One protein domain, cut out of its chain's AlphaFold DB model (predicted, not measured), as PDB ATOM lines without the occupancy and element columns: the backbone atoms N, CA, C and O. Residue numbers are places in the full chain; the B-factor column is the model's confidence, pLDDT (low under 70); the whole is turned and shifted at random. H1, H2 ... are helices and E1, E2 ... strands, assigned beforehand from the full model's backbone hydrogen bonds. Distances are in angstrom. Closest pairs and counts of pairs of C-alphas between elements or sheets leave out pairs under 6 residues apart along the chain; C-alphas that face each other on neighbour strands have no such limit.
ATOM      1  N   PRO A  22      95.595 -15.428  -0.342       82.00
ATOM      2  CA  PRO A  22      96.380 -16.653  -0.141       82.00
ATOM      3  C   PRO A  22      95.933 -17.510   1.054       82.00
ATOM      4  O   PRO A  22      96.037 -18.735   1.031       82.00
ATOM      5  N   LYS A  23      95.396 -16.873   2.105       86.38
ATOM      6  CA  LYS A  23      94.841 -17.563   3.280       86.38
ATOM      7  C   LYS A  23      93.618 -18.416   2.935       86.38
ATOM      8  O   LYS A  23      93.501 -19.521   3.456       86.38
ATOM      9  N   ILE A  24      92.743 -17.927   2.054       87.06
ATOM     10  CA  ILE A  24      91.563 -18.670   1.599       87.06
ATOM     11  C   ILE A  24      91.995 -19.833   0.713       87.06
ATOM     12  O   ILE A  24      91.543 -20.950   0.931       87.06
ATOM     13  N   PHE A  25      92.936 -19.609  -0.208       85.44
ATOM     14  CA  PHE A  25      93.470 -20.690  -1.039       85.44
ATOM     15  C   PHE A  25      94.101 -21.813  -0.194       85.44
ATOM     16  O   PHE A  25      93.827 -22.996  -0.388       85.44
ATOM     17  N   LYS A  26      94.895 -21.450   0.821       89.50
ATOM     18  CA  LYS A  26      95.474 -22.421   1.762       89.50
ATOM     19  C   LYS A  26      94.402 -23.181   2.549       89.50
ATOM     20  O   LYS A  26      94.588 -24.367   2.822       89.50
ATOM     21  N   LEU A  27      93.308 -22.511   2.921       91.88
ATOM     22  CA  LEU A  27      92.173 -23.126   3.607       91.88
ATOM     23  C   LEU A  27      91.477 -24.156   2.712       91.88
ATOM     24  O   LEU A  27      91.389 -25.309   3.123       91.88
ATOM     25  N   ILE A  28      91.029 -23.764   1.512       91.75
ATOM     26  CA  ILE A  28      90.307 -24.671   0.603       91.75
ATOM     27  C   ILE A  28      91.176 -25.874   0.242       91.75
ATOM     28  O   ILE A  28      90.723 -27.004   0.361       91.75
ATOM     29  N   ASN A  29      92.462 -25.652  -0.048       91.12
ATOM     30  CA  ASN A  29      93.388 -26.728  -0.369       91.12
ATOM     31  C   ASN A  29      93.506 -27.717   0.806       91.12
ATOM     32  O   ASN A  29      93.271 -28.914   0.660       91.12
ATOM     33  N   LYS A  30      93.788 -27.219   2.016       95.19
ATOM     34  CA  LYS A  30      93.928 -28.073   3.205       95.19
ATOM     35  C   LYS A  30      92.646 -28.856   3.518       95.19
ATOM     36  O   LYS A  30      92.727 -30.043   3.839       95.19
ATOM     37  N   GLU A  31      91.496 -28.190   3.488       97.25
ATOM     38  CA  GLU A  31      90.210 -28.795   3.841       97.25
ATOM     39  C   GLU A  31      89.802 -29.844   2.801       97.25
ATOM     40  O   GLU A  31      89.536 -30.981   3.188       97.25
ATOM     41  N   SER A  32      89.864 -29.538   1.498       95.31
ATOM     42  CA  SER A  32      89.498 -30.489   0.438       95.31
ATOM     43  C   SER A  32      90.316 -31.781   0.519       95.31
ATOM     44  O   SER A  32      89.738 -32.860   0.629       95.31
ATOM     45  N   TYR A  33      91.651 -31.700   0.596       95.19
ATOM     46  CA  TYR A  33      92.501 -32.896   0.732       95.19
ATOM     47  C   TYR A  33      92.201 -33.692   2.006       95.19
ATOM     48  O   TYR A  33      92.118 -34.924   1.978       95.19
ATOM     49  N   SER A  34      92.052 -33.003   3.144       97.38
ATOM     50  CA  SER A  34      91.784 -33.678   4.414       97.38
ATOM     51  C   SER A  34      90.440 -34.397   4.403       97.38
ATOM     52  O   SER A  34      90.325 -35.451   5.032       97.38
ATOM     53  N   ILE A  35      89.425 -33.816   3.772       98.44
ATOM     54  CA  ILE A  35      88.074 -34.366   3.756       98.44
ATOM     55  C   ILE A  35      87.982 -35.510   2.750       98.44
ATOM     56  O   ILE A  35      87.503 -36.572   3.135       98.44
ATOM     57  N   CYS A  36      88.519 -35.362   1.533       96.62
ATOM     58  CA  CYS A  36      88.587 -36.456   0.558       96.62
ATOM     59  C   CYS A  36      89.218 -37.710   1.177       96.62
ATOM     60  O   CYS A  36      88.637 -38.790   1.112       96.62
ATOM     61  N   LYS A  37      90.336 -37.557   1.903       95.56
ATOM     62  CA  LYS A  37      90.970 -38.673   2.623       95.56
ATOM     63  C   LYS A  37      90.048 -39.315   3.668       95.56
ATOM     64  O   LYS A  37      90.024 -40.535   3.786       95.56
ATOM     65  N   LYS A  38      89.303 -38.520   4.444       96.56
ATOM     66  CA  LYS A  38      88.358 -39.030   5.458       96.56
ATOM     67  C   LYS A  38      87.150 -39.738   4.845       96.56
ATOM     68  O   LYS A  38      86.586 -40.618   5.487       96.56
ATOM     69  N   LEU A  39      86.746 -39.319   3.651       96.12
ATOM     70  CA  LEU A  39      85.613 -39.870   2.910       96.12
ATOM     71  C   LEU A  39      86.019 -40.971   1.924       96.12
ATOM     72  O   LEU A  39      85.156 -41.474   1.218       96.12
ATOM     73  N   ASN A  40      87.302 -41.352   1.894       94.06
ATOM     74  CA  ASN A  40      87.850 -42.338   0.963       94.06
ATOM     75  C   ASN A  40      87.611 -41.981  -0.522       94.06
ATOM     76  O   ASN A  40      87.428 -42.853  -1.366       94.06
ATOM     77  N   ILE A  41      87.618 -40.683  -0.836       92.56
ATOM     78  CA  ILE A  41      87.484 -40.153  -2.197       92.56
ATOM     79  C   ILE A  41      88.877 -40.036  -2.814       92.56
ATOM     80  O   ILE A  41      89.790 -39.455  -2.214       92.56
ATOM     81  N   SER A  42      89.041 -40.592  -4.013       90.56
ATOM     82  CA  SER A  42      90.329 -40.634  -4.710       90.56
ATOM     83  C   SER A  42      90.713 -39.275  -5.296       90.56
ATOM     84  O   SER A  42      89.880 -38.539  -5.815       90.56
ATOM     85  N   ILE A  43      92.009 -38.962  -5.246       90.12
ATOM     86  CA  ILE A  43      92.593 -37.713  -5.749       90.12
ATOM     87  C   ILE A  43      93.603 -38.044  -6.856       90.12
ATOM     88  O   ILE A  43      94.323 -39.040  -6.754       90.12
ATOM     89  N   ARG A  44      93.697 -37.204  -7.895       87.69
ATOM     90  CA  ARG A  44      94.670 -37.364  -8.988       87.69
ATOM     91  C   ARG A  44      96.113 -37.417  -8.466       87.69
ATOM     92  O   ARG A  44      96.529 -36.528  -7.721       87.69
ATOM     93  N   PRO A  45      96.927 -38.386  -8.912       84.81
ATOM     94  CA  PRO A  45      98.307 -38.532  -8.456       84.81
ATOM     95  C   PRO A  45      99.256 -37.406  -8.908       84.81
ATOM     96  O   PRO A  45     100.215 -37.115  -8.200       84.81
ATOM     97  N   ASN A  46      99.016 -36.762 -10.057       85.00
ATOM     98  CA  ASN A  46      99.961 -35.816 -10.677       85.00
ATOM     99  C   ASN A  46      99.684 -34.328 -10.369       85.00
ATOM    100  O   ASN A  46     100.213 -33.460 -11.055       85.00
ATOM    101  N   ILE A  47      98.903 -34.005  -9.331       84.06
ATOM    102  CA  ILE A  47      98.540 -32.608  -8.995       84.06
ATOM    103  C   ILE A  47      99.760 -31.726  -8.714       84.06
ATOM    104  O   ILE A  47      99.764 -30.536  -9.006       84.06
ATOM    105  N   ASN A  48     100.833 -32.304  -8.182       84.50
ATOM    106  CA  ASN A  48     102.087 -31.593  -7.944       84.50
ATOM    107  C   ASN A  48     102.789 -31.106  -9.228       84.50
ATOM    108  O   ASN A  48     103.735 -30.328  -9.125       84.50
ATOM    109  N   LYS A  49     102.361 -31.571 -10.407       84.88
ATOM    110  CA  LYS A  49     102.836 -31.114 -11.721       84.88
ATOM    111  C   LYS A  49     101.947 -30.024 -12.326       84.88
ATOM    112  O   LYS A  49     102.315 -29.467 -13.359       84.88
ATOM    113  N   ASP A  50     100.797 -29.734 -11.721       83.19
ATOM    114  CA  ASP A  50      99.891 -28.702 -12.213       83.19
ATOM    115  C   ASP A  50     100.524 -27.313 -12.040       83.19
ATOM    116  O   ASP A  50     101.257 -27.037 -11.086       83.19
ATOM    117  N   SER A  51     100.210 -26.403 -12.963       82.00
ATOM    118  CA  SER A  51     100.489 -24.980 -12.743       82.00
ATOM    119  C   SER A  51      99.651 -24.435 -11.583       82.00
ATOM    120  O   SER A  51      98.659 -25.035 -11.170       82.00
ATOM    121  N   THR A  52      99.999 -23.245 -11.091       80.69
ATOM    122  CA  THR A  52      99.178 -22.544 -10.096       80.69
ATOM    123  C   THR A  52      97.741 -22.371 -10.595       80.69
ATOM    124  O   THR A  52      97.519 -21.928 -11.721       80.69
ATOM    125  N   ILE A  53      96.779 -22.719  -9.739       79.38
ATOM    126  CA  ILE A  53      95.350 -22.538 -10.000       79.38
ATOM    127  C   ILE A  53      95.002 -21.058  -9.888       79.38
ATOM    128  O   ILE A  53      95.298 -20.417  -8.877       79.38
ATOM    129  N   GLU A  54      94.327 -20.534 -10.904       77.69
ATOM    130  CA  GLU A  54      93.703 -19.217 -10.869       77.69
ATOM    131  C   GLU A  54      92.254 -19.349 -10.404       77.69
ATOM    132  O   GLU A  54      91.532 -20.268 -10.786       77.69
ATOM    133  N   ILE A  55      91.798 -18.409  -9.584       73.88
ATOM    134  CA  ILE A  55      90.386 -18.321  -9.213       73.88
ATOM    135  C   ILE A  55      89.848 -17.053  -9.839       73.88
ATOM    136  O   ILE A  55      90.479 -16.002  -9.759       73.88
ATOM    137  N   VAL A  56      88.716 -17.173 -10.516       72.12
ATOM    138  CA  VAL A  56      88.209 -16.133 -11.396       72.12
ATOM    139  C   VAL A  56      86.750 -15.869 -11.059       72.12
ATOM    140  O   VAL A  56      85.908 -16.760 -11.136       72.12
ATOM    141  N   ALA A  57      86.455 -14.627 -10.679       72.69
ATOM    142  CA  ALA A  57      85.091 -14.191 -10.430       72.69
ATOM    143  C   ALA A  57      84.419 -13.763 -11.746       72.69
ATOM    144  O   ALA A  57      85.038 -13.089 -12.572       72.69
ATOM    145  N   TYR A  58      83.154 -14.133 -11.943       68.12
ATOM    146  CA  TYR A  58      82.351 -13.685 -13.085       68.12
ATOM    147  C   TYR A  58      81.088 -12.934 -12.636       68.12
ATOM    148  O   TYR A  58      80.576 -13.131 -11.531       68.12
ATOM    149  N   ASP A  59      80.607 -12.043 -13.506       60.69
ATOM    150  CA  ASP A  59      79.452 -11.174 -13.266       60.69
ATOM    151  C   ASP A  59      78.122 -11.958 -13.327       60.69
ATOM    152  O   ASP A  59      77.868 -12.742 -14.243       60.69
ATOM    153  N   GLU A  60      77.258 -11.717 -12.340       55.62
ATOM    154  CA  GLU A  60      75.977 -12.395 -12.094       55.62
ATOM    155  C   GLU A  60      74.862 -12.065 -13.077       55.62
ATOM    156  O   GLU A  60      73.834 -12.745 -13.064       55.62
ATOM    157  N   ARG A  61      75.053 -11.085 -13.972       49.72
ATOM    158  CA  ARG A  61      74.073 -10.740 -15.023       49.72
ATOM    159  C   ARG A  61      73.672 -11.919 -15.930       49.72
ATOM    160  O   ARG A  61      72.744 -11.780 -16.721       49.72
ATOM    161  N   TYR A  62      74.326 -13.072 -15.788       48.16
ATOM    162  CA  TYR A  62      74.079 -14.296 -16.542       48.16
ATOM    163  C   TYR A  62      73.578 -15.486 -15.703       48.16
ATOM    164  O   TYR A  62      73.351 -16.551 -16.278       48.16
ATOM    165  N   ASN A  63      73.421 -15.371 -14.372       45.44
ATOM    166  CA  ASN A  63      73.071 -16.536 -13.547       45.44
ATOM    167  C   ASN A  63      72.547 -16.175 -12.138       45.44
ATOM    168  O   ASN A  63      73.286 -16.182 -11.159       45.44
ATOM    169  N   SER A  64      71.257 -15.851 -12.018       39.16
ATOM    170  CA  SER A  64      70.657 -15.309 -10.786       39.16
ATOM    171  C   SER A  64      70.351 -16.335  -9.679       39.16
ATOM    172  O   SER A  64      69.731 -15.970  -8.682       39.16
ATOM    173  N   THR A  65      70.709 -17.613  -9.834       41.28
ATOM    174  CA  THR A  65      70.259 -18.690  -8.922       41.28
ATOM    175  C   THR A  65      71.367 -19.561  -8.331       41.28
ATOM    176  O   THR A  65      71.093 -20.331  -7.410       41.28
ATOM    177  N   LEU A  66      72.610 -19.449  -8.804       45.22
ATOM    178  CA  LEU A  66      73.695 -20.369  -8.450       45.22
ATOM    179  C   LEU A  66      74.871 -19.610  -7.844       45.22
ATOM    180  O   LEU A  66      75.433 -18.721  -8.465       45.22
ATOM    181  N   ASN A  67      75.225 -19.959  -6.604       47.59
ATOM    182  CA  ASN A  67      76.220 -19.231  -5.818       47.59
ATOM    183  C   ASN A  67      77.678 -19.516  -6.253       47.59
ATOM    184  O   ASN A  67      78.542 -18.708  -5.935       47.59
ATOM    185  N   ALA A  68      77.987 -20.580  -6.999       43.81
ATOM    186  CA  ALA A  68      79.207 -20.719  -7.818       43.81
ATOM    187  C   ALA A  68      79.055 -21.892  -8.807       43.81
ATOM    188  O   ALA A  68      78.077 -22.633  -8.700       43.81
ATOM    189  N   PHE A  69      79.993 -22.010  -9.756       49.25
ATOM    190  CA  PHE A  69      80.150 -23.183 -10.624       49.25
ATOM    191  C   PHE A  69      81.622 -23.461 -10.882       49.25
ATOM    192  O   PHE A  69      82.350 -22.568 -11.320       49.25
ATOM    193  N   PHE A  70      82.035 -24.718 -10.794       40.81
ATOM    194  CA  PHE A  70      83.317 -25.117 -11.315       40.81
ATOM    195  C   PHE A  70      83.182 -25.303 -12.809       40.81
ATOM    196  O   PHE A  70      82.606 -26.268 -13.301       40.81
ATOM    197  N   GLN A  71      83.755 -24.372 -13.554       44.19
ATOM    198  CA  GLN A  71      84.141 -24.670 -14.913       44.19
ATOM    199  C   GLN A  71      85.605 -25.102 -14.867       44.19
ATOM    200  O   GLN A  71      86.482 -24.252 -14.707       44.19
ATOM    201  N   ILE A  72      85.885 -26.399 -15.071       43.25
ATOM    202  CA  ILE A  72      87.124 -26.754 -15.775       43.25
ATOM    203  C   ILE A  72      86.957 -26.080 -17.122       43.25
ATOM    204  O   ILE A  72      86.130 -26.484 -17.942       43.25
ATOM    205  N   GLY A  73      87.626 -24.939 -17.274       39.22
ATOM    206  CA  GLY A  73      87.536 -24.151 -18.480       39.22
ATOM    207  C   GLY A  73      87.771 -25.071 -19.664       39.22
ATOM    208  O   GLY A  73      88.764 -25.789 -19.702       39.22
ATOM    209  N   MET A  74      86.905 -24.965 -20.666       37.12
ATOM    210  CA  MET A  74      87.073 -25.525 -22.012       37.12
ATOM    211  C   MET A  74      88.345 -24.993 -22.730       37.12
ATOM    212  O   MET A  74      88.425 -25.051 -23.948       37.12
ATOM    213  N   ASN A  75      89.305 -24.446 -21.969       40.16
ATOM    214  CA  ASN A  75      90.527 -23.733 -22.323       40.16
ATOM    215  C   ASN A  75      91.656 -23.965 -21.284       40.16
ATOM    216  O   ASN A  75      92.558 -23.133 -21.177       40.16
ATOM    217  N   THR A  76      91.607 -25.010 -20.446       50.88
ATOM    218  CA  THR A  76      92.821 -25.438 -19.735       50.88
ATOM    219  C   THR A  76      93.630 -26.283 -20.695       50.88
ATOM    220  O   THR A  76      93.240 -27.410 -21.000       50.88
ATOM    221  N   ASP A  77      94.749 -25.747 -21.172       56.53
ATOM    222  CA  ASP A  77      95.746 -26.599 -21.801       56.53
ATOM    223  C   ASP A  77      96.100 -27.691 -20.780       56.53
ATOM    224  O   ASP A  77      96.357 -27.420 -19.606       56.53
ATOM    225  N   GLN A  78      96.035 -28.948 -21.185       63.75
ATOM    226  CA  GLN A  78      96.338 -30.077 -20.316       63.75
ATOM    227  C   GLN A  78      97.215 -31.062 -21.064       63.75
ATOM    228  O   GLN A  78      97.220 -31.108 -22.295       63.75
ATOM    229  N   ILE A  79      97.955 -31.862 -20.306       63.56
ATOM    230  CA  ILE A  79      98.736 -32.961 -20.858       63.56
ATOM    231  C   ILE A  79      98.122 -34.267 -20.361       63.56
ATOM    232  O   ILE A  79      97.912 -34.445 -19.160       63.56
ATOM    233  N   GLY A  80      97.816 -35.154 -21.309       54.97
ATOM    234  CA  GLY A  80      96.951 -36.320 -21.112       54.97
ATOM    235  C   GLY A  80      95.519 -36.065 -21.593       54.97
ATOM    236  O   GLY A  80      95.136 -34.934 -21.901       54.97
ATOM    237  N   ASN A  81      94.719 -37.128 -21.677       63.56
ATOM    238  CA  ASN A  81      93.293 -37.016 -21.996       63.56
ATOM    239  C   ASN A  81      92.501 -36.538 -20.766       63.56
ATOM    240  O   ASN A  81      92.913 -36.760 -19.633       63.56
ATOM    241  N   GLU A  82      91.352 -35.885 -20.970       61.50
ATOM    242  CA  GLU A  82      90.526 -35.281 -19.899       61.50
ATOM    243  C   GLU A  82      90.141 -36.282 -18.801       61.50
ATOM    244  O   GLU A  82      90.111 -35.947 -17.624       61.50
ATOM    245  N   CYS A  83      89.952 -37.544 -19.178       66.06
ATOM    246  CA  CYS A  83      89.613 -38.634 -18.270       66.06
ATOM    247  C   CYS A  83      90.818 -39.514 -17.882       66.06
ATOM    248  O   CYS A  83      90.638 -40.582 -17.304       66.06
ATOM    249  N   ASP A  84      92.050 -39.095 -18.192       72.38
ATOM    250  CA  ASP A  84      93.264 -39.773 -17.739       72.38
ATOM    251  C   ASP A  84      93.545 -39.404 -16.266       72.38
ATOM    252  O   ASP A  84      93.710 -38.218 -15.948       72.38
ATOM    253  N   PRO A  85      93.631 -40.381 -15.341       74.56
ATOM    254  CA  PRO A  85      94.048 -40.143 -13.958       74.56
ATOM    255  C   PRO A  85      95.412 -39.452 -13.837       74.56
ATOM    256  O   PRO A  85      95.674 -38.745 -12.865       74.56
ATOM    257  N   SER A  86      96.294 -39.657 -14.814       78.62
ATOM    258  CA  SER A  86      97.642 -39.098 -14.859       78.62
ATOM    259  C   SER A  86      97.707 -37.685 -15.449       78.62
ATOM    260  O   SER A  86      98.795 -37.101 -15.470       78.62
ATOM    261  N   ARG A  87      96.570 -37.106 -15.863       79.88
ATOM    262  CA  ARG A  87      96.527 -35.748 -16.415       79.88
ATOM    263  C   ARG A  87      97.050 -34.706 -15.434       79.88
ATOM    264  O   ARG A  87      96.855 -34.813 -14.216       79.88
ATOM    265  N   TYR A  88      97.638 -33.661 -15.996       80.94
ATOM    266  CA  TYR A  88      97.992 -32.453 -15.266       80.94
ATOM    267  C   TYR A  88      97.594 -31.208 -16.054       80.94
ATOM    268  O   TYR A  88      97.597 -31.197 -17.290       80.94
ATOM    269  N   TYR A  89      97.215 -30.166 -15.320       79.25
ATOM    270  CA  TYR A  89      96.639 -28.950 -15.879       79.25
ATOM    271  C   TYR A  89      97.677 -27.838 -16.013       79.25
ATOM    272  O   TYR A  89      98.446 -27.546 -15.089       79.25
ATOM    273  N   LEU A  90      97.635 -27.148 -17.147       77.38
ATOM    274  CA  LEU A  90      98.331 -25.893 -17.370       77.38
ATOM    275  C   LEU A  90      97.329 -24.758 -17.139       77.38
ATOM    276  O   LEU A  90      96.278 -24.681 -17.770       77.38
ATOM    277  N   LYS A  91      97.663 -23.886 -16.186       76.06
ATOM    278  CA  LYS A  91      96.838 -22.748 -15.739       76.06
ATOM    279  C   LYS A  91      95.366 -23.121 -15.444       76.06
ATOM    280  O   LYS A  91      94.459 -22.515 -16.023       76.06
ATOM    281  N   PRO A  92      95.108 -24.110 -14.564       76.06
ATOM    282  CA  PRO A  92      93.746 -24.468 -14.172       76.06
ATOM    283  C   PRO A  92      92.997 -23.266 -13.588       76.06
ATOM    284  O   PRO A  92      93.593 -22.442 -12.893       76.06
ATOM    285  N   LYS A  93      91.687 -23.177 -13.851       75.38
ATOM    286  CA  LYS A  93      90.828 -22.095 -13.352       75.38
ATOM    287  C   LYS A  93      89.647 -22.645 -12.564       75.38
ATOM    288  O   LYS A  93      89.020 -23.596 -13.008       75.38
ATOM    289  N   ILE A  94      89.331 -22.025 -11.431       75.94
ATOM    290  CA  ILE A  94      88.057 -22.198 -10.719       75.94
ATOM    291  C   ILE A  94      87.237 -20.934 -10.950       75.94
ATOM    292  O   ILE A  94      87.698 -19.837 -10.626       75.94
ATOM    293  N   LEU A  95      86.032 -21.073 -11.501       72.88
ATOM    294  CA  LEU A  95      85.121 -19.947 -11.688       72.88
ATOM    295  C   LEU A  95      84.187 -19.813 -10.489       72.88
ATOM    296  O   LEU A  95      83.759 -20.805  -9.916       72.88
ATOM    297  N   ILE A  96      83.892 -18.586 -10.063       73.12
ATOM    298  CA  ILE A  96      82.975 -18.340  -8.943       73.12
ATOM    299  C   ILE A  96      82.139 -17.093  -9.206       73.12
ATOM    300  O   ILE A  96      82.578 -16.192  -9.920       73.12
ATOM    301  N   THR A  97      80.946 -17.003  -8.620       73.19
ATOM    302  CA  THR A  97      80.159 -15.767  -8.736       73.19
ATOM    303  C   THR A  97      80.843 -14.605  -8.032       73.19
ATOM    304  O   THR A  97      81.547 -14.777  -7.028       73.19
ATOM    305  N   GLN A  98      80.573 -13.393  -8.512       75.25
ATOM    306  CA  GLN A  98      81.022 -12.177  -7.852       75.25
ATOM    307  C   GLN A  98      80.488 -12.052  -6.412       75.25
ATOM    308  O   GLN A  98      81.213 -11.559  -5.547       75.25
ATOM    309  N   MET A  99      79.279 -12.525  -6.106       75.12
ATOM    310  CA  MET A  99      78.718 -12.571  -4.751       75.12
ATOM    311  C   MET A  99      79.497 -13.535  -3.875       75.12
ATOM    312  O   MET A  99      79.874 -13.149  -2.773       75.12
ATOM    313  N   CYS A 100      79.799 -14.750  -4.340       77.75
ATOM    314  CA  CYS A 100      80.623 -15.686  -3.574       77.75
ATOM    315  C   CYS A 100      82.016 -15.105  -3.311       77.75
ATOM    316  O   CYS A 100      82.473 -15.098  -2.166       77.75
ATOM    317  N   TYR A 101      82.640 -14.508  -4.332       80.69
ATOM    318  CA  TYR A 101      83.900 -13.785  -4.171       80.69
ATOM    319  C   TYR A 101      83.783 -12.679  -3.113       80.69
ATOM    320  O   TYR A 101      84.604 -12.599  -2.199       80.69
ATOM    321  N   ASN A 102      82.749 -11.837  -3.195       80.81
ATOM    322  CA  ASN A 102      82.525 -10.735  -2.261       80.81
ATOM    323  C   ASN A 102      82.291 -11.239  -0.833       80.81
ATOM    324  O   ASN A 102      82.885 -10.699   0.093       80.81
ATOM    325  N   VAL A 103      81.483 -12.284  -0.641       84.25
ATOM    326  CA  VAL A 103      81.262 -12.878   0.683       84.25
ATOM    327  C   VAL A 103      82.592 -13.338   1.276       84.25
ATOM    328  O   VAL A 103      82.900 -13.033   2.423       84.25
ATOM    329  N   ILE A 104      83.420 -14.018   0.492       84.44
ATOM    330  CA  ILE A 104      84.663 -14.617   0.982       84.44
ATOM    331  C   ILE A 104      85.749 -13.575   1.256       84.44
ATOM    332  O   ILE A 104      86.571 -13.760   2.151       84.44
ATOM    333  N   THR A 105      85.769 -12.486   0.488       83.38
ATOM    334  CA  THR A 105      86.844 -11.483   0.554       83.38
ATOM    335  C   THR A 105      86.488 -10.236   1.350       83.38
ATOM    336  O   THR A 105      87.396  -9.576   1.855       83.38
ATOM    337  N   LYS A 106      85.199  -9.903   1.474       81.06
ATOM    338  CA  LYS A 106      84.730  -8.646   2.081       81.06
ATOM    339  C   LYS A 106      83.928  -8.841   3.365       81.06
ATOM    340  O   LYS A 106      83.730  -7.863   4.081       81.06
ATOM    341  N   THR A 107      83.458 -10.050   3.679       78.88
ATOM    342  CA  THR A 107      82.702 -10.266   4.923       78.88
ATOM    343  C   THR A 107      83.631 -10.188   6.130       78.88
ATOM    344  O   THR A 107      84.634 -10.894   6.198       78.88
ATOM    345  N   ILE A 108      83.274  -9.338   7.094       75.44
ATOM    346  CA  ILE A 108      84.008  -9.177   8.358       75.44
ATOM    347  C   ILE A 108      83.708 -10.346   9.305       75.44
ATOM    348  O   ILE A 108      84.608 -10.875   9.953       75.44
ATOM    349  N   ASP A 109      82.445 -10.769   9.368       78.25
ATOM    350  CA  ASP A 109      82.026 -11.928  10.149       78.25
ATOM    351  C   ASP A 109      82.265 -13.235   9.379       78.25
ATOM    352  O   ASP A 109      81.498 -13.630   8.499       78.25
ATOM    353  N   THR A 110      83.339 -13.932   9.733       83.56
ATOM    354  CA  THR A 110      83.703 -15.231   9.150       83.56
ATOM    355  C   THR A 110      83.078 -16.424   9.884       83.56
ATOM    356  O   THR A 110      83.505 -17.561   9.670       83.56
ATOM    357  N   ASN A 111      82.106 -16.186  10.771       85.56
ATOM    358  CA  ASN A 111      81.457 -17.199  11.607       85.56
ATOM    359  C   ASN A 111      79.938 -17.287  11.376       85.56
ATOM    360  O   ASN A 111      79.206 -17.756  12.246       85.56
ATOM    361  N   ASN A 112      79.454 -16.892  10.196       84.44
ATOM    362  CA  ASN A 112      78.052 -17.062   9.814       84.44
ATOM    363  C   ASN A 112      77.845 -18.109   8.712       84.44
ATOM    364  O   ASN A 112      78.756 -18.519   7.987       84.44
ATOM    365  N   ILE A 113      76.581 -18.515   8.578       85.81
ATOM    366  CA  ILE A 113      76.134 -19.516   7.610       85.81
ATOM    367  C   ILE A 113      76.432 -19.124   6.161       85.81
ATOM    368  O   ILE A 113      76.781 -19.992   5.367       85.81
ATOM    369  N   VAL A 114      76.333 -17.838   5.810       83.81
ATOM    370  CA  VAL A 114      76.558 -17.357   4.438       83.81
ATOM    371  C   VAL A 114      78.028 -17.526   4.063       83.81
ATOM    372  O   VAL A 114      78.328 -18.100   3.019       83.81
ATOM    373  N   TYR A 115      78.942 -17.131   4.952       87.44
ATOM    374  CA  TYR A 115      80.378 -17.306   4.768       87.44
ATOM    375  C   TYR A 115      80.761 -18.786   4.624       87.44
ATOM    376  O   TYR A 115      81.417 -19.163   3.650       87.44
ATOM    377  N   TYR A 116      80.309 -19.655   5.538       89.75
ATOM    378  CA  TYR A 116      80.617 -21.086   5.440       89.75
ATOM    379  C   TYR A 116      79.987 -21.747   4.218       89.75
ATOM    380  O   TYR A 116      80.620 -22.614   3.618       89.75
ATOM    381  N   LYS A 117      78.791 -21.316   3.800       85.88
ATOM    382  CA  LYS A 117      78.173 -21.765   2.549       85.88
ATOM    383  C   LYS A 117      79.051 -21.403   1.354       85.88
ATOM    384  O   LYS A 117      79.370 -22.288   0.565       85.88
ATOM    385  N   SER A 118      79.512 -20.159   1.257       85.19
ATOM    386  CA  SER A 118      80.392 -19.714   0.171       85.19
ATOM    387  C   SER A 118      81.724 -20.472   0.139       85.19
ATOM    388  O   SER A 118      82.119 -20.950  -0.922       85.19
ATOM    389  N   ILE A 119      82.386 -20.680   1.285       89.81
ATOM    390  CA  ILE A 119      83.614 -21.495   1.332       89.81
ATOM    391  C   ILE A 119      83.332 -22.958   0.962       89.81
ATOM    392  O   ILE A 119      84.119 -23.563   0.239       89.81
ATOM    393  N   SER A 120      82.216 -23.530   1.424       91.06
ATOM    394  CA  SER A 120      81.845 -24.914   1.099       91.06
ATOM    395  C   SER A 120      81.638 -25.113  -0.403       91.06
ATOM    396  O   SER A 120      82.012 -26.151  -0.939       91.06
ATOM    397  N   ILE A 121      81.115 -24.094  -1.089       85.06
ATOM    398  CA  ILE A 121      80.966 -24.103  -2.540       85.06
ATOM    399  C   ILE A 121      82.342 -24.053  -3.210       85.06
ATOM    400  O   ILE A 121      82.611 -24.879  -4.064       85.06
ATOM    401  N   LEU A 122      83.267 -23.184  -2.780       86.25
ATOM    402  CA  LEU A 122      84.640 -23.224  -3.316       86.25
ATOM    403  C   LEU A 122      85.309 -24.587  -3.143       86.25
ATOM    404  O   LEU A 122      86.087 -25.006  -3.994       86.25
ATOM    405  N   ILE A 123      85.047 -25.246  -2.017       91.50
ATOM    406  CA  ILE A 123      85.558 -26.584  -1.735       91.50
ATOM    407  C   ILE A 123      84.981 -27.602  -2.720       91.50
ATOM    408  O   ILE A 123      85.755 -28.419  -3.206       91.50
ATOM    409  N   HIS A 124      83.681 -27.534  -3.035       90.44
ATOM    410  CA  HIS A 124      83.054 -28.345  -4.086       90.44
ATOM    411  C   HIS A 124      83.821 -28.194  -5.401       90.44
ATOM    412  O   HIS A 124      84.329 -29.171  -5.947       90.44
ATOM    413  N   GLU A 125      84.016 -26.948  -5.836       82.50
ATOM    414  CA  GLU A 125      84.671 -26.683  -7.114       82.50
ATOM    415  C   GLU A 125      86.122 -27.149  -7.131       82.50
ATOM    416  O   GLU A 125      86.622 -27.718  -8.098       82.50
ATOM    417  N   TYR A 126      86.819 -26.936  -6.019       87.44
ATOM    418  CA  TYR A 126      88.187 -27.389  -5.867       87.44
ATOM    419  C   TYR A 126      88.280 -28.922  -5.878       87.44
ATOM    420  O   TYR A 126      89.278 -29.465  -6.339       87.44
ATOM    421  N   VAL A 127      87.267 -29.649  -5.398       89.88
ATOM    422  CA  VAL A 127      87.270 -31.121  -5.420       89.88
ATOM    423  C   VAL A 127      87.199 -31.650  -6.842       89.88
ATOM    424  O   VAL A 127      87.954 -32.563  -7.164       89.88
ATOM    425  N   HIS A 128      86.417 -31.038  -7.721       83.88
ATOM    426  CA  HIS A 128      86.438 -31.397  -9.138       83.88
ATOM    427  C   HIS A 128      87.817 -31.225  -9.780       83.88
ATOM    428  O   HIS A 128      88.239 -32.045 -10.596       83.88
ATOM    429  N   TYR A 129      88.578 -30.208  -9.369       82.88
ATOM    430  CA  TYR A 129      89.982 -30.095  -9.763       82.88
ATOM    431  C   TYR A 129      90.830 -31.284  -9.259       82.88
ATOM    432  O   TYR A 129      91.735 -31.743  -9.962       82.88
ATOM    433  N   LEU A 130      90.551 -31.806  -8.062       86.88
ATOM    434  CA  LEU A 130      91.275 -32.928  -7.454       86.88
ATOM    435  C   LEU A 130      90.880 -34.306  -8.010       86.88
ATOM    436  O   LEU A 130      91.681 -35.234  -7.906       86.88
ATOM    437  N   GLN A 131      89.676 -34.459  -8.557       83.88
ATOM    438  CA  GLN A 131      89.080 -35.758  -8.882       83.88
ATOM    439  C   GLN A 131      89.739 -36.483 -10.055       83.88
ATOM    440  O   GLN A 131      90.181 -35.890 -11.040       83.88
ATOM    441  N   VAL A 132      89.797 -37.812  -9.932       74.62
ATOM    442  CA  VAL A 132      90.378 -38.716 -10.933       74.62
ATOM    443  C   VAL A 132      89.511 -38.798 -12.184       74.62
ATOM    444  O   VAL A 132      90.042 -38.743 -13.294       74.62
ATOM    445  N   SER A 133      88.201 -38.908 -12.010       64.81
ATOM    446  CA  SER A 133      87.224 -38.966 -13.091       64.81
ATOM    447  C   SER A 133      86.983 -37.593 -13.720       64.81
ATOM    448  O   SER A 133      87.323 -36.549 -13.158       64.81
ATOM    449  N   CYS A 134      86.486 -37.629 -14.953       61.03
ATOM    450  CA  CYS A 134      85.995 -36.469 -15.669       61.03
ATOM    451  C   CYS A 134      84.588 -36.808 -16.156       61.03
ATOM    452  O   CYS A 134      84.389 -37.794 -16.867       61.03
ATOM    453  N   THR A 135      83.594 -36.022 -15.762       54.75
ATOM    454  CA  THR A 135      82.278 -36.091 -16.382       54.75
ATOM    455  C   THR A 135      82.210 -34.960 -17.395       54.75
ATOM    456  O   THR A 135      82.227 -33.791 -17.016       54.75
ATOM    457  N   MET A 136      82.152 -35.279 -18.694       50.72
ATOM    458  CA  MET A 136      81.908 -34.267 -19.730       50.72
ATOM    459  C   MET A 136      80.455 -33.782 -19.628       50.72
ATOM    460  O   MET A 136      79.580 -34.183 -20.398       50.72
ATOM    461  N   GLY A 137      80.169 -32.942 -18.640       47.66
ATOM    462  CA  GLY A 137      78.850 -32.378 -18.404       47.66
ATOM    463  C   GLY A 137      78.538 -31.289 -19.422       47.66
ATOM    464  O   GLY A 137      78.574 -30.119 -19.082       47.66
ATOM    465  N   ARG A 138      78.227 -31.630 -20.678       43.25
ATOM    466  CA  ARG A 138      77.666 -30.641 -21.625       43.25
ATOM    467  C   ARG A 138      76.166 -30.396 -21.417       43.25
ATOM    468  O   ARG A 138      75.674 -29.352 -21.827       43.25
ATOM    469  N   ASP A 139      75.461 -31.290 -20.720       38.94
ATOM    470  CA  ASP A 139      73.992 -31.345 -20.803       38.94
ATOM    471  C   ASP A 139      73.211 -30.783 -19.597       38.94
ATOM    472  O   ASP A 139      71.982 -30.789 -19.631       38.94
ATOM    473  N   TYR A 140      73.858 -30.253 -18.548       45.91
ATOM    474  CA  TYR A 140      73.141 -29.691 -17.379       45.91
ATOM    475  C   TYR A 140      73.457 -28.220 -17.071       45.91
ATOM    476  O   TYR A 140      72.945 -27.670 -16.099       45.91
ATOM    477  N   PHE A 141      74.234 -27.555 -17.933       43.22
ATOM    478  CA  PHE A 141      74.617 -26.138 -17.833       43.22
ATOM    479  C   PHE A 141      73.476 -25.170 -18.202       43.22
ATOM    480  O   PHE A 141      73.639 -24.290 -19.046       43.22
ATOM    481  N   SER A 142      72.305 -25.290 -17.575       38.38
ATOM    482  CA  SER A 142      71.292 -24.237 -17.661       38.38
ATOM    483  C   SER A 142      70.799 -23.806 -16.268       38.38
ATOM    484  O   SER A 142      70.374 -24.636 -15.468       38.38
ATOM    485  N   PRO A 143      70.812 -22.496 -15.961       39.09
ATOM    486  CA  PRO A 143      70.275 -21.916 -14.721       39.09
ATOM    487  C   PRO A 143      68.783 -22.171 -14.492       39.09
ATOM    488  O   PRO A 143      68.296 -22.055 -13.369       39.09
ATOM    489  N   ALA A 144      68.052 -22.538 -15.551       36.97
ATOM    490  CA  ALA A 144      66.631 -22.882 -15.500       36.97
ATOM    491  C   ALA A 144      66.351 -24.220 -14.786       36.97
ATOM    492  O   ALA A 144      65.205 -24.671 -14.724       36.97
ATOM    493  N   VAL A 145      67.398 -24.889 -14.292       42.59
ATOM    494  CA  VAL A 145      67.347 -26.322 -14.054       42.59
ATOM    495  C   VAL A 145      67.461 -26.699 -12.576       42.59
ATOM    496  O   VAL A 145      67.140 -27.820 -12.273       42.59
ATOM    497  N   ILE A 146      67.703 -25.840 -11.576       42.50
ATOM    498  CA  ILE A 146      67.575 -26.341 -10.173       42.50
ATOM    499  C   ILE A 146      66.140 -26.839  -9.872       42.50
ATOM    500  O   ILE A 146      65.962 -27.826  -9.162       42.50
ATOM    501  N   ASP A 147      65.122 -26.214 -10.468       42.22
ATOM    502  CA  ASP A 147      63.728 -26.642 -10.295       42.22
ATOM    503  C   ASP A 147      63.268 -27.660 -11.371       42.22
ATOM    504  O   ASP A 147      62.185 -28.228 -11.248       42.22
ATOM    505  N   SER A 148      64.090 -27.944 -12.399       43.03
ATOM    506  CA  SER A 148      63.810 -28.943 -13.459       43.03
ATOM    507  C   SER A 148      64.894 -30.030 -13.639       43.03
ATOM    508  O   SER A 148      64.756 -30.918 -14.482       43.03
ATOM    509  N   VAL A 149      65.951 -30.014 -12.820       50.91
ATOM    510  CA  VAL A 149      67.058 -30.982 -12.777       50.91
ATOM    511  C   VAL A 149      66.470 -32.135 -12.005       50.91
ATOM    512  O   VAL A 149      66.069 -32.017 -10.846       50.91
ATOM    513  N   ASN A 150      66.471 -33.294 -12.640       57.84
ATOM    514  CA  ASN A 150      66.334 -34.526 -11.904       57.84
ATOM    515  C   ASN A 150      67.573 -34.664 -10.999       57.84
ATOM    516  O   ASN A 150      68.634 -35.071 -11.474       57.84
ATOM    517  N   MET A 151      67.452 -34.286  -9.720       57.47
ATOM    518  CA  MET A 151      68.565 -34.308  -8.757       57.47
ATOM    519  C   MET A 151      69.192 -35.704  -8.663       57.47
ATOM    520  O   MET A 151      70.405 -35.814  -8.529       57.47
ATOM    521  N   ASN A 152      68.403 -36.767  -8.860       57.38
ATOM    522  CA  ASN A 152      68.924 -38.133  -8.920       57.38
ATOM    523  C   ASN A 152      69.846 -38.339 -10.126       57.38
ATOM    524  O   ASN A 152      70.839 -39.047 -10.017       57.38
ATOM    525  N   LYS A 153      69.558 -37.708 -11.269       57.97
ATOM    526  CA  LYS A 153      70.419 -37.743 -12.462       57.97
ATOM    527  C   LYS A 153      71.677 -36.893 -12.271       57.97
ATOM    528  O   LYS A 153      72.748 -37.305 -12.700       57.97
ATOM    529  N   TYR A 154      71.575 -35.752 -11.593       58.50
ATOM    530  CA  TYR A 154      72.740 -34.935 -11.249       58.50
ATOM    531  C   TYR A 154      73.690 -35.694 -10.312       58.50
ATOM    532  O   TYR A 154      74.837 -35.924 -10.671       58.50
ATOM    533  N   PHE A 155      73.181 -36.230  -9.200       58.28
ATOM    534  CA  PHE A 155      73.980 -37.027  -8.263       58.28
ATOM    535  C   PHE A 155      74.295 -38.453  -8.725       58.28
ATOM    536  O   PHE A 155      75.049 -39.155  -8.059       58.28
ATOM    537  N   SER A 156      73.749 -38.902  -9.857       59.84
ATOM    538  CA  SER A 156      74.237 -40.125 -10.506       59.84
ATOM    539  C   SER A 156      75.628 -39.940 -11.117       59.84
ATOM    540  O   SER A 156      76.315 -40.927 -11.378       59.84
ATOM    541  N   GLN A 157      76.062 -38.690 -11.322       69.19
ATOM    542  CA  GLN A 157      77.436 -38.378 -11.690       69.19
ATOM    543  C   GLN A 157      78.295 -38.507 -10.435       69.19
ATOM    544  O   GLN A 157      78.129 -37.749  -9.477       69.19
ATOM    545  N   ILE A 158      79.195 -39.491 -10.438       78.81
ATOM    546  CA  ILE A 158      80.041 -39.787  -9.279       78.81
ATOM    547  C   ILE A 158      80.857 -38.562  -8.847       78.81
ATOM    548  O   ILE A 158      80.977 -38.309  -7.651       78.81
ATOM    549  N   ASP A 159      81.303 -37.750  -9.811       79.62
ATOM    550  CA  ASP A 159      82.102 -36.549  -9.560       79.62
ATOM    551  C   ASP A 159      81.332 -35.514  -8.729       79.62
ATOM    552  O   ASP A 159      81.810 -35.064  -7.688       79.62
ATOM    553  N   GLU A 160      80.104 -35.200  -9.142       80.06
ATOM    554  CA  GLU A 160      79.192 -34.278  -8.452       80.06
ATOM    555  C   GLU A 160      78.776 -34.806  -7.077       80.06
ATOM    556  O   GLU A 160      78.696 -34.058  -6.097       80.06
ATOM    557  N   PHE A 161      78.527 -36.114  -6.977       84.62
ATOM    558  CA  PHE A 161      78.162 -36.767  -5.724       84.62
ATOM    559  C   PHE A 161      79.274 -36.654  -4.678       84.62
ATOM    560  O   PHE A 161      79.035 -36.225  -3.546       84.62
ATOM    561  N   GLU A 162      80.504 -36.987  -5.058       90.44
ATOM    562  CA  GLU A 162      81.675 -36.892  -4.192       90.44
ATOM    563  C   GLU A 162      82.012 -35.438  -3.827       90.44
ATOM    564  O   GLU A 162      82.212 -35.142  -2.644       90.44
ATOM    565  N   ALA A 163      82.013 -34.514  -4.796       90.06
ATOM    566  CA  ALA A 163      82.268 -33.091  -4.555       90.06
ATOM    567  C   ALA A 163      81.239 -32.488  -3.587       90.06
ATOM    568  O   ALA A 163      81.600 -31.822  -2.607       90.06
ATOM    569  N   THR A 164      79.958 -32.824  -3.768       89.94
ATOM    570  CA  THR A 164      78.884 -32.399  -2.860       89.94
ATOM    571  C   THR A 164      79.036 -33.012  -1.471       89.94
ATOM    572  O   THR A 164      78.771 -32.342  -0.469       89.94
ATOM    573  N   ALA A 165      79.486 -34.262  -1.355       94.88
ATOM    574  CA  ALA A 165      79.727 -34.875  -0.052       94.88
ATOM    575  C   ALA A 165      80.885 -34.196   0.704       94.88
ATOM    576  O   ALA A 165      80.777 -33.963   1.912       94.88
ATOM    577  N   VAL A 166      81.956 -33.808   0.003       97.12
ATOM    578  CA  VAL A 166      83.077 -33.049   0.584       97.12
ATOM    579  C   VAL A 166      82.625 -31.656   1.037       97.12
ATOM    580  O   VAL A 166      82.909 -31.256   2.171       97.12
ATOM    581  N   GLN A 167      81.854 -30.951   0.204       94.25
ATOM    582  CA  GLN A 167      81.195 -29.691   0.564       94.25
ATOM    583  C   GLN A 167      80.345 -29.841   1.832       94.25
ATOM    584  O   GLN A 167      80.459 -29.044   2.769       94.25
ATOM    585  N   SER A 168      79.517 -30.885   1.876       95.81
ATOM    586  CA  SER A 168      78.597 -31.162   2.979       95.81
ATOM    587  C   SER A 168      79.345 -31.431   4.280       95.81
ATOM    588  O   SER A 168      79.002 -30.868   5.320       95.81
ATOM    589  N   TYR A 169      80.415 -32.229   4.226       98.50
ATOM    590  CA  TYR A 169      81.278 -32.482   5.378       98.50
ATOM    591  C   TYR A 169      81.853 -31.179   5.937       98.50
ATOM    592  O   TYR A 169      81.780 -30.947   7.146       98.50
ATOM    593  N   TYR A 170      82.428 -30.325   5.080       98.19
ATOM    594  CA  TYR A 170      83.000 -29.053   5.525       98.19
ATOM    595  C   TYR A 170      81.940 -28.184   6.206       98.19
ATOM    596  O   TYR A 170      82.165 -27.693   7.313       98.19
ATOM    597  N   PHE A 171      80.781 -28.028   5.565       95.38
ATOM    598  CA  PHE A 171      79.698 -27.188   6.067       95.38
ATOM    599  C   PHE A 171      79.197 -27.663   7.437       95.38
ATOM    600  O   PHE A 171      79.144 -26.875   8.384       95.38
ATOM    601  N   LEU A 172      78.918 -28.963   7.576       96.62
ATOM    602  CA  LEU A 172      78.495 -29.561   8.845       96.62
ATOM    603  C   LEU A 172      79.586 -29.437   9.913       96.62
ATOM    604  O   LEU A 172      79.291 -29.099  11.050       96.62
ATOM    605  N   ASN A 173      80.863 -29.606   9.567       97.56
ATOM    606  CA  ASN A 173      81.955 -29.437  10.529       97.56
ATOM    607  C   ASN A 173      82.011 -28.019  11.132       97.56
ATOM    608  O   ASN A 173      82.479 -27.854  12.258       97.56
ATOM    609  N   LYS A 174      81.564 -26.998  10.389       95.94
ATOM    610  CA  LYS A 174      81.529 -25.607  10.866       95.94
ATOM    611  C   LYS A 174      80.239 -25.248  11.599       95.94
ATOM    612  O   LYS A 174      80.301 -24.454  12.531       95.94
ATOM    613  N   LEU A 175      79.102 -25.814  11.195       94.00
ATOM    614  CA  LEU A 175      77.782 -25.378  11.669       94.00
ATOM    615  C   LEU A 175      77.042 -26.397  12.541       94.00
ATOM    616  O   LEU A 175      76.265 -25.991  13.399       94.00
ATOM    617  N   ASP A 176      77.289 -27.695  12.366       95.00
ATOM    618  CA  ASP A 176      76.707 -28.762  13.187       95.00
ATOM    619  C   ASP A 176      77.657 -29.964  13.308       95.00
ATOM    620  O   ASP A 176      77.498 -31.033  12.706       95.00
ATOM    621  N   LYS A 177      78.694 -29.773  14.130       96.12
ATOM    622  CA  LYS A 177      79.712 -30.796  14.392       96.12
ATOM    623  C   LYS A 177      79.110 -32.069  14.997       96.12
ATOM    624  O   LYS A 177      79.623 -33.153  14.739       96.12
ATOM    625  N   LYS A 178      78.019 -31.951  15.766       96.38
ATOM    626  CA  LYS A 178      77.346 -33.100  16.389       96.38
ATOM    627  C   LYS A 178      76.652 -33.964  15.339       96.38
ATOM    628  O   LYS A 178      76.822 -35.182  15.366       96.38
ATOM    629  N   ALA A 179      75.925 -33.357  14.397       95.81
ATOM    630  CA  ALA A 179      75.333 -34.090  13.279       95.81
ATOM    631  C   ALA A 179      76.411 -34.776  12.433       95.81
ATOM    632  O   ALA A 179      76.272 -35.957  12.108       95.81
ATOM    633  N   LEU A 180      77.521 -34.085  12.147       97.88
ATOM    634  CA  LEU A 180      78.650 -34.683  11.435       97.88
ATOM    635  C   LEU A 180      79.210 -35.907  12.170       97.88
ATOM    636  O   LEU A 180      79.344 -36.973  11.573       97.88
ATOM    637  N   GLU A 181      79.528 -35.775  13.459       97.81
ATOM    638  CA  GLU A 181      80.055 -36.877  14.275       97.81
ATOM    639  C   GLU A 181      79.089 -38.066  14.306       97.81
ATOM    640  O   GLU A 181      79.506 -39.218  14.148       97.81
ATOM    641  N   HIS A 182      77.787 -37.794  14.427       97.69
ATOM    642  CA  HIS A 182      76.753 -38.820  14.373       97.69
ATOM    643  C   HIS A 182      76.721 -39.549  13.022       97.69
ATOM    644  O   HIS A 182      76.654 -40.775  12.990       97.69
ATOM    645  N   ILE A 183      76.799 -38.829  11.899       97.75
ATOM    646  CA  ILE A 183      76.821 -39.432  10.555       97.75
ATOM    647  C   ILE A 183      78.089 -40.272  10.358       97.75
ATOM    648  O   ILE A 183      78.009 -41.411   9.898       97.75
ATOM    649  N   MET A 184      79.252 -39.740  10.743       97.56
ATOM    650  CA  MET A 184      80.547 -40.399  10.538       97.56
ATOM    651  C   MET A 184      80.728 -41.666  11.386       97.56
ATOM    652  O   MET A 184      81.531 -42.521  11.021       97.56
ATOM    653  N   THR A 185      79.983 -41.815  12.485       97.12
ATOM    654  CA  THR A 185      80.036 -42.996  13.370       97.12
ATOM    655  C   THR A 185      78.985 -44.066  13.047       97.12
ATOM    656  O   THR A 185      79.033 -45.161  13.613       97.12
ATOM    657  N   LYS A 186      78.050 -43.809  12.117       96.44
ATOM    658  CA  LYS A 186      77.065 -44.813  11.681       96.44
ATOM    659  C   LYS A 186      77.740 -45.973  10.943       96.44
ATOM    660  O   LYS A 186      78.542 -45.780  10.028       96.44
ATOM    661  N   LYS A 187      77.325 -47.196  11.286       97.06
ATOM    662  CA  LYS A 187      77.689 -48.435  10.581       97.06
ATOM    663  C   LYS A 187      76.869 -48.579   9.294       97.06
ATOM    664  O   LYS A 187      75.916 -49.347   9.244       97.06
ATOM    665  N   VAL A 188      77.219 -47.791   8.286       96.12
ATOM    666  CA  VAL A 188      76.628 -47.809   6.938       96.12
ATOM    667  C   VAL A 188      77.727 -47.931   5.884       96.12
ATOM    668  O   VAL A 188      78.905 -47.728   6.202       96.12
ATOM    669  N   SER A 189      77.351 -48.260   4.647       95.38
ATOM    670  CA  SER A 189      78.280 -48.242   3.513       95.38
ATOM    671  C   SER A 189      78.864 -46.837   3.297       95.38
ATOM    672  O   SER A 189      78.264 -45.840   3.708       95.38
ATOM    673  N   ASP A 190      80.020 -46.739   2.636       91.81
ATOM    674  CA  ASP A 190      80.619 -45.439   2.310       91.81
ATOM    675  C   ASP A 190      79.662 -44.590   1.462       91.81
ATOM    676  O   ASP A 190      79.414 -43.435   1.798       91.81
ATOM    677  N   SER A 191      79.026 -45.189   0.448       91.00
ATOM    678  CA  SER A 191      78.027 -44.516  -0.392       91.00
ATOM    679  C   SER A 191      76.862 -43.953   0.428       91.00
ATOM    680  O   SER A 191      76.516 -42.780   0.280       91.00
ATOM    681  N   ASP A 192      76.285 -44.735   1.345       93.25
ATOM    682  CA  ASP A 192      75.170 -44.258   2.170       93.25
ATOM    683  C   ASP A 192      75.608 -43.184   3.168       93.25
ATOM    684  O   ASP A 192      74.845 -42.263   3.461       93.25
ATOM    685  N   ARG A 193      76.858 -43.232   3.648       95.75
ATOM    686  CA  ARG A 193      77.426 -42.150   4.462       95.75
ATOM    687  C   ARG A 193      77.487 -40.839   3.680       95.75
ATOM    688  O   ARG A 193      77.095 -39.808   4.224       95.75
ATOM    689  N   LEU A 194      77.924 -40.869   2.419       94.31
ATOM    690  CA  LEU A 194      77.941 -39.682   1.558       94.31
ATOM    691  C   LEU A 194      76.521 -39.136   1.332       94.31
ATOM    692  O   LEU A 194      76.303 -37.938   1.503       94.31
ATOM    693  N   LYS A 195      75.526 -40.001   1.079       91.12
ATOM    694  CA  LYS A 195      74.109 -39.584   0.972       91.12
ATOM    695  C   LYS A 195      73.613 -38.892   2.241       91.12
ATOM    696  O   LYS A 195      72.958 -37.857   2.158       91.12
ATOM    697  N   LEU A 196      73.941 -39.434   3.418       94.50
ATOM    698  CA  LEU A 196      73.563 -38.841   4.704       94.50
ATOM    699  C   LEU A 196      74.189 -37.457   4.912       94.50
ATOM    700  O   LEU A 196      73.503 -36.558   5.401       94.50
ATOM    701  N   LEU A 197      75.456 -37.273   4.526       95.69
ATOM    702  CA  LEU A 197      76.115 -35.964   4.560       95.69
ATOM    703  C   LEU A 197      75.372 -34.961   3.670       95.69
ATOM    704  O   LEU A 197      75.018 -33.883   4.142       95.69
ATOM    705  N   ILE A 198      75.091 -35.341   2.420       91.25
ATOM    706  CA  ILE A 198      74.421 -34.480   1.438       91.25
ATOM    707  C   ILE A 198      73.011 -34.110   1.909       91.25
ATOM    708  O   ILE A 198      72.683 -32.927   1.991       91.25
ATOM    709  N   ASN A 199      72.196 -35.094   2.298       88.25
ATOM    710  CA  ASN A 199      70.847 -34.851   2.818       88.25
ATOM    711  C   ASN A 199      70.870 -33.895   4.028       88.25
ATOM    712  O   ASN A 199      70.057 -32.974   4.103       88.25
ATOM    713  N   SER A 200      71.834 -34.061   4.941       91.38
ATOM    714  CA  SER A 200      71.962 -33.200   6.127       91.38
ATOM    715  C   SER A 200      72.383 -31.773   5.771       91.38
ATOM    716  O   SER A 200      71.832 -30.815   6.311       91.38
ATOM    717  N   TYR A 201      73.310 -31.611   4.822       89.94
ATOM    718  CA  TYR A 201      73.687 -30.298   4.301       89.94
ATOM    719  C   TYR A 201      72.491 -29.571   3.684       89.94
ATOM    720  O   TYR A 201      72.241 -28.419   4.032       89.94
ATOM    721  N   TYR A 202      71.726 -30.226   2.808       84.19
ATOM    722  CA  TYR A 202      70.604 -29.573   2.131       84.19
ATOM    723  C   TYR A 202      69.469 -29.203   3.084       84.19
ATOM    724  O   TYR A 202      68.927 -28.103   2.964       84.19
ATOM    725  N   ALA A 203      69.175 -30.053   4.072       84.44
ATOM    726  CA  ALA A 203      68.204 -29.740   5.118       84.44
ATOM    727  C   ALA A 203      68.576 -28.463   5.899       84.44
ATOM    728  O   ALA A 203      67.700 -27.673   6.247       84.44
ATOM    729  N   MET A 204      69.871 -28.227   6.139       83.44
ATOM    730  CA  MET A 204      70.359 -27.050   6.868       83.44
ATOM    731  C   MET A 204      70.567 -25.812   5.988       83.44
ATOM    732  O   MET A 204      70.260 -24.697   6.401       83.44
ATOM    733  N   ALA A 205      71.133 -25.977   4.793       78.25
ATOM    734  CA  ALA A 205      71.522 -24.871   3.917       78.25
ATOM    735  C   ALA A 205      70.350 -24.301   3.101       78.25
ATOM    736  O   ALA A 205      70.478 -23.198   2.549       78.25
ATOM    737  N   TYR A 206      69.244 -25.052   3.015       75.75
ATOM    738  CA  TYR A 206      68.027 -24.716   2.270       75.75
ATOM    739  C   TYR A 206      66.755 -25.160   3.023       75.75
ATOM    740  O   TYR A 206      65.947 -25.904   2.471       75.75
ATOM    741  N   PRO A 207      66.518 -24.690   4.263       65.31
ATOM    742  CA  PRO A 207      65.443 -25.198   5.127       65.31
ATOM    743  C   PRO A 207      64.027 -24.962   4.574       65.31
ATOM    744  O   PRO A 207      63.081 -25.640   4.966       65.31
TER     745      PRO A 207
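Overview. This is residues 22 to 207 of the 214 residues of an uncharacterized protein of Mucilaginibacter mallensis (UniProt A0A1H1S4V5). Two long helices, H3 and H5, run side by side in opposite directions through the core, with H1 crossing them on one side and the helical hairpin of H6 and H7 packed on the other side of H5. Beyond H3 sit H2 and a small sheet of two parallel strands, E1 and E2, while long loops and the short H4 make up much of the rest. The printed part has 186 residues, with seven named helices and two named strands in the order H1, E1, E2, H2, H3, H4, H5, H6, H7; the class is mostly helix. It is compact, with a radius of gyration of the C-alphas of 16.0 A, and rounded, spanning 42 by 37 by 37 A.

Along the chain. H1, residues 22 to 38, begins with C-alpha 22 at (96.380, -16.653, -0.141) and is 24.4 A long. E1 is residues 54 to 58 and E2 residues 93 to 97. H2, residues 98 to 106, follows directly. H3, residues 113 to 130, is 25.2 A long; H4 is residues 151 to 154. H5, residues 158 to 175, is 25.5 A long, from C-alpha 158 at (80.041, -39.787, -9.279). H6 is residues 177 to 185, and H7, residues 190 to 205, is 22.5 A long and ends with C-alpha 205 at (71.522, -24.871, 3.917).

Arrangement. H5 is the hub, touching H1, H3, H6 and H7. It touches H3 at a shallow tilt of 33 degrees, only just short of steep, opposite ways; the closest C-alphas, of His 124 and Ala 163, are 4.8 A apart. H7 touches H5 with residues 194 to 201 alone, closest at Ser 168 and Tyr 201, C-alphas 5.2 A apart, at a steep tilt of 55 degrees. H6 and H7 form a helical hairpin, tilted by 17 degrees, with the closest C-alphas, of Ile 183 and Arg 193, 6.7 A apart. H1 touches H3 with residues 28 to 32 alone, the closest C-alphas being those of Ile 28 and Ile 123, 5.6 A apart. H2 touches H3, closest at the C-alphas of Cys 100 and Ser 118, 5.5 A. E1 and E2 are parallel, with N 56 and O 94, and N 94 and O 54, each 2.9 A apart. H4 is close to H5 but not clearly touching. In H1, H2, H3, H5, H6 and H7 every O i to N i+4 pair is within hydrogen-bond range; H4 is too short for one.

Size, cuts and confidence. The C-alphas of Arg 61 and Lys 187, the two farthest apart, are 45.7 A apart. The printed part has no cut. The links H1 to E1, E1 to E2 and H3 to H4 are long. Confidence is under 70 at residues 58 to 83, 133 to 157 and 207.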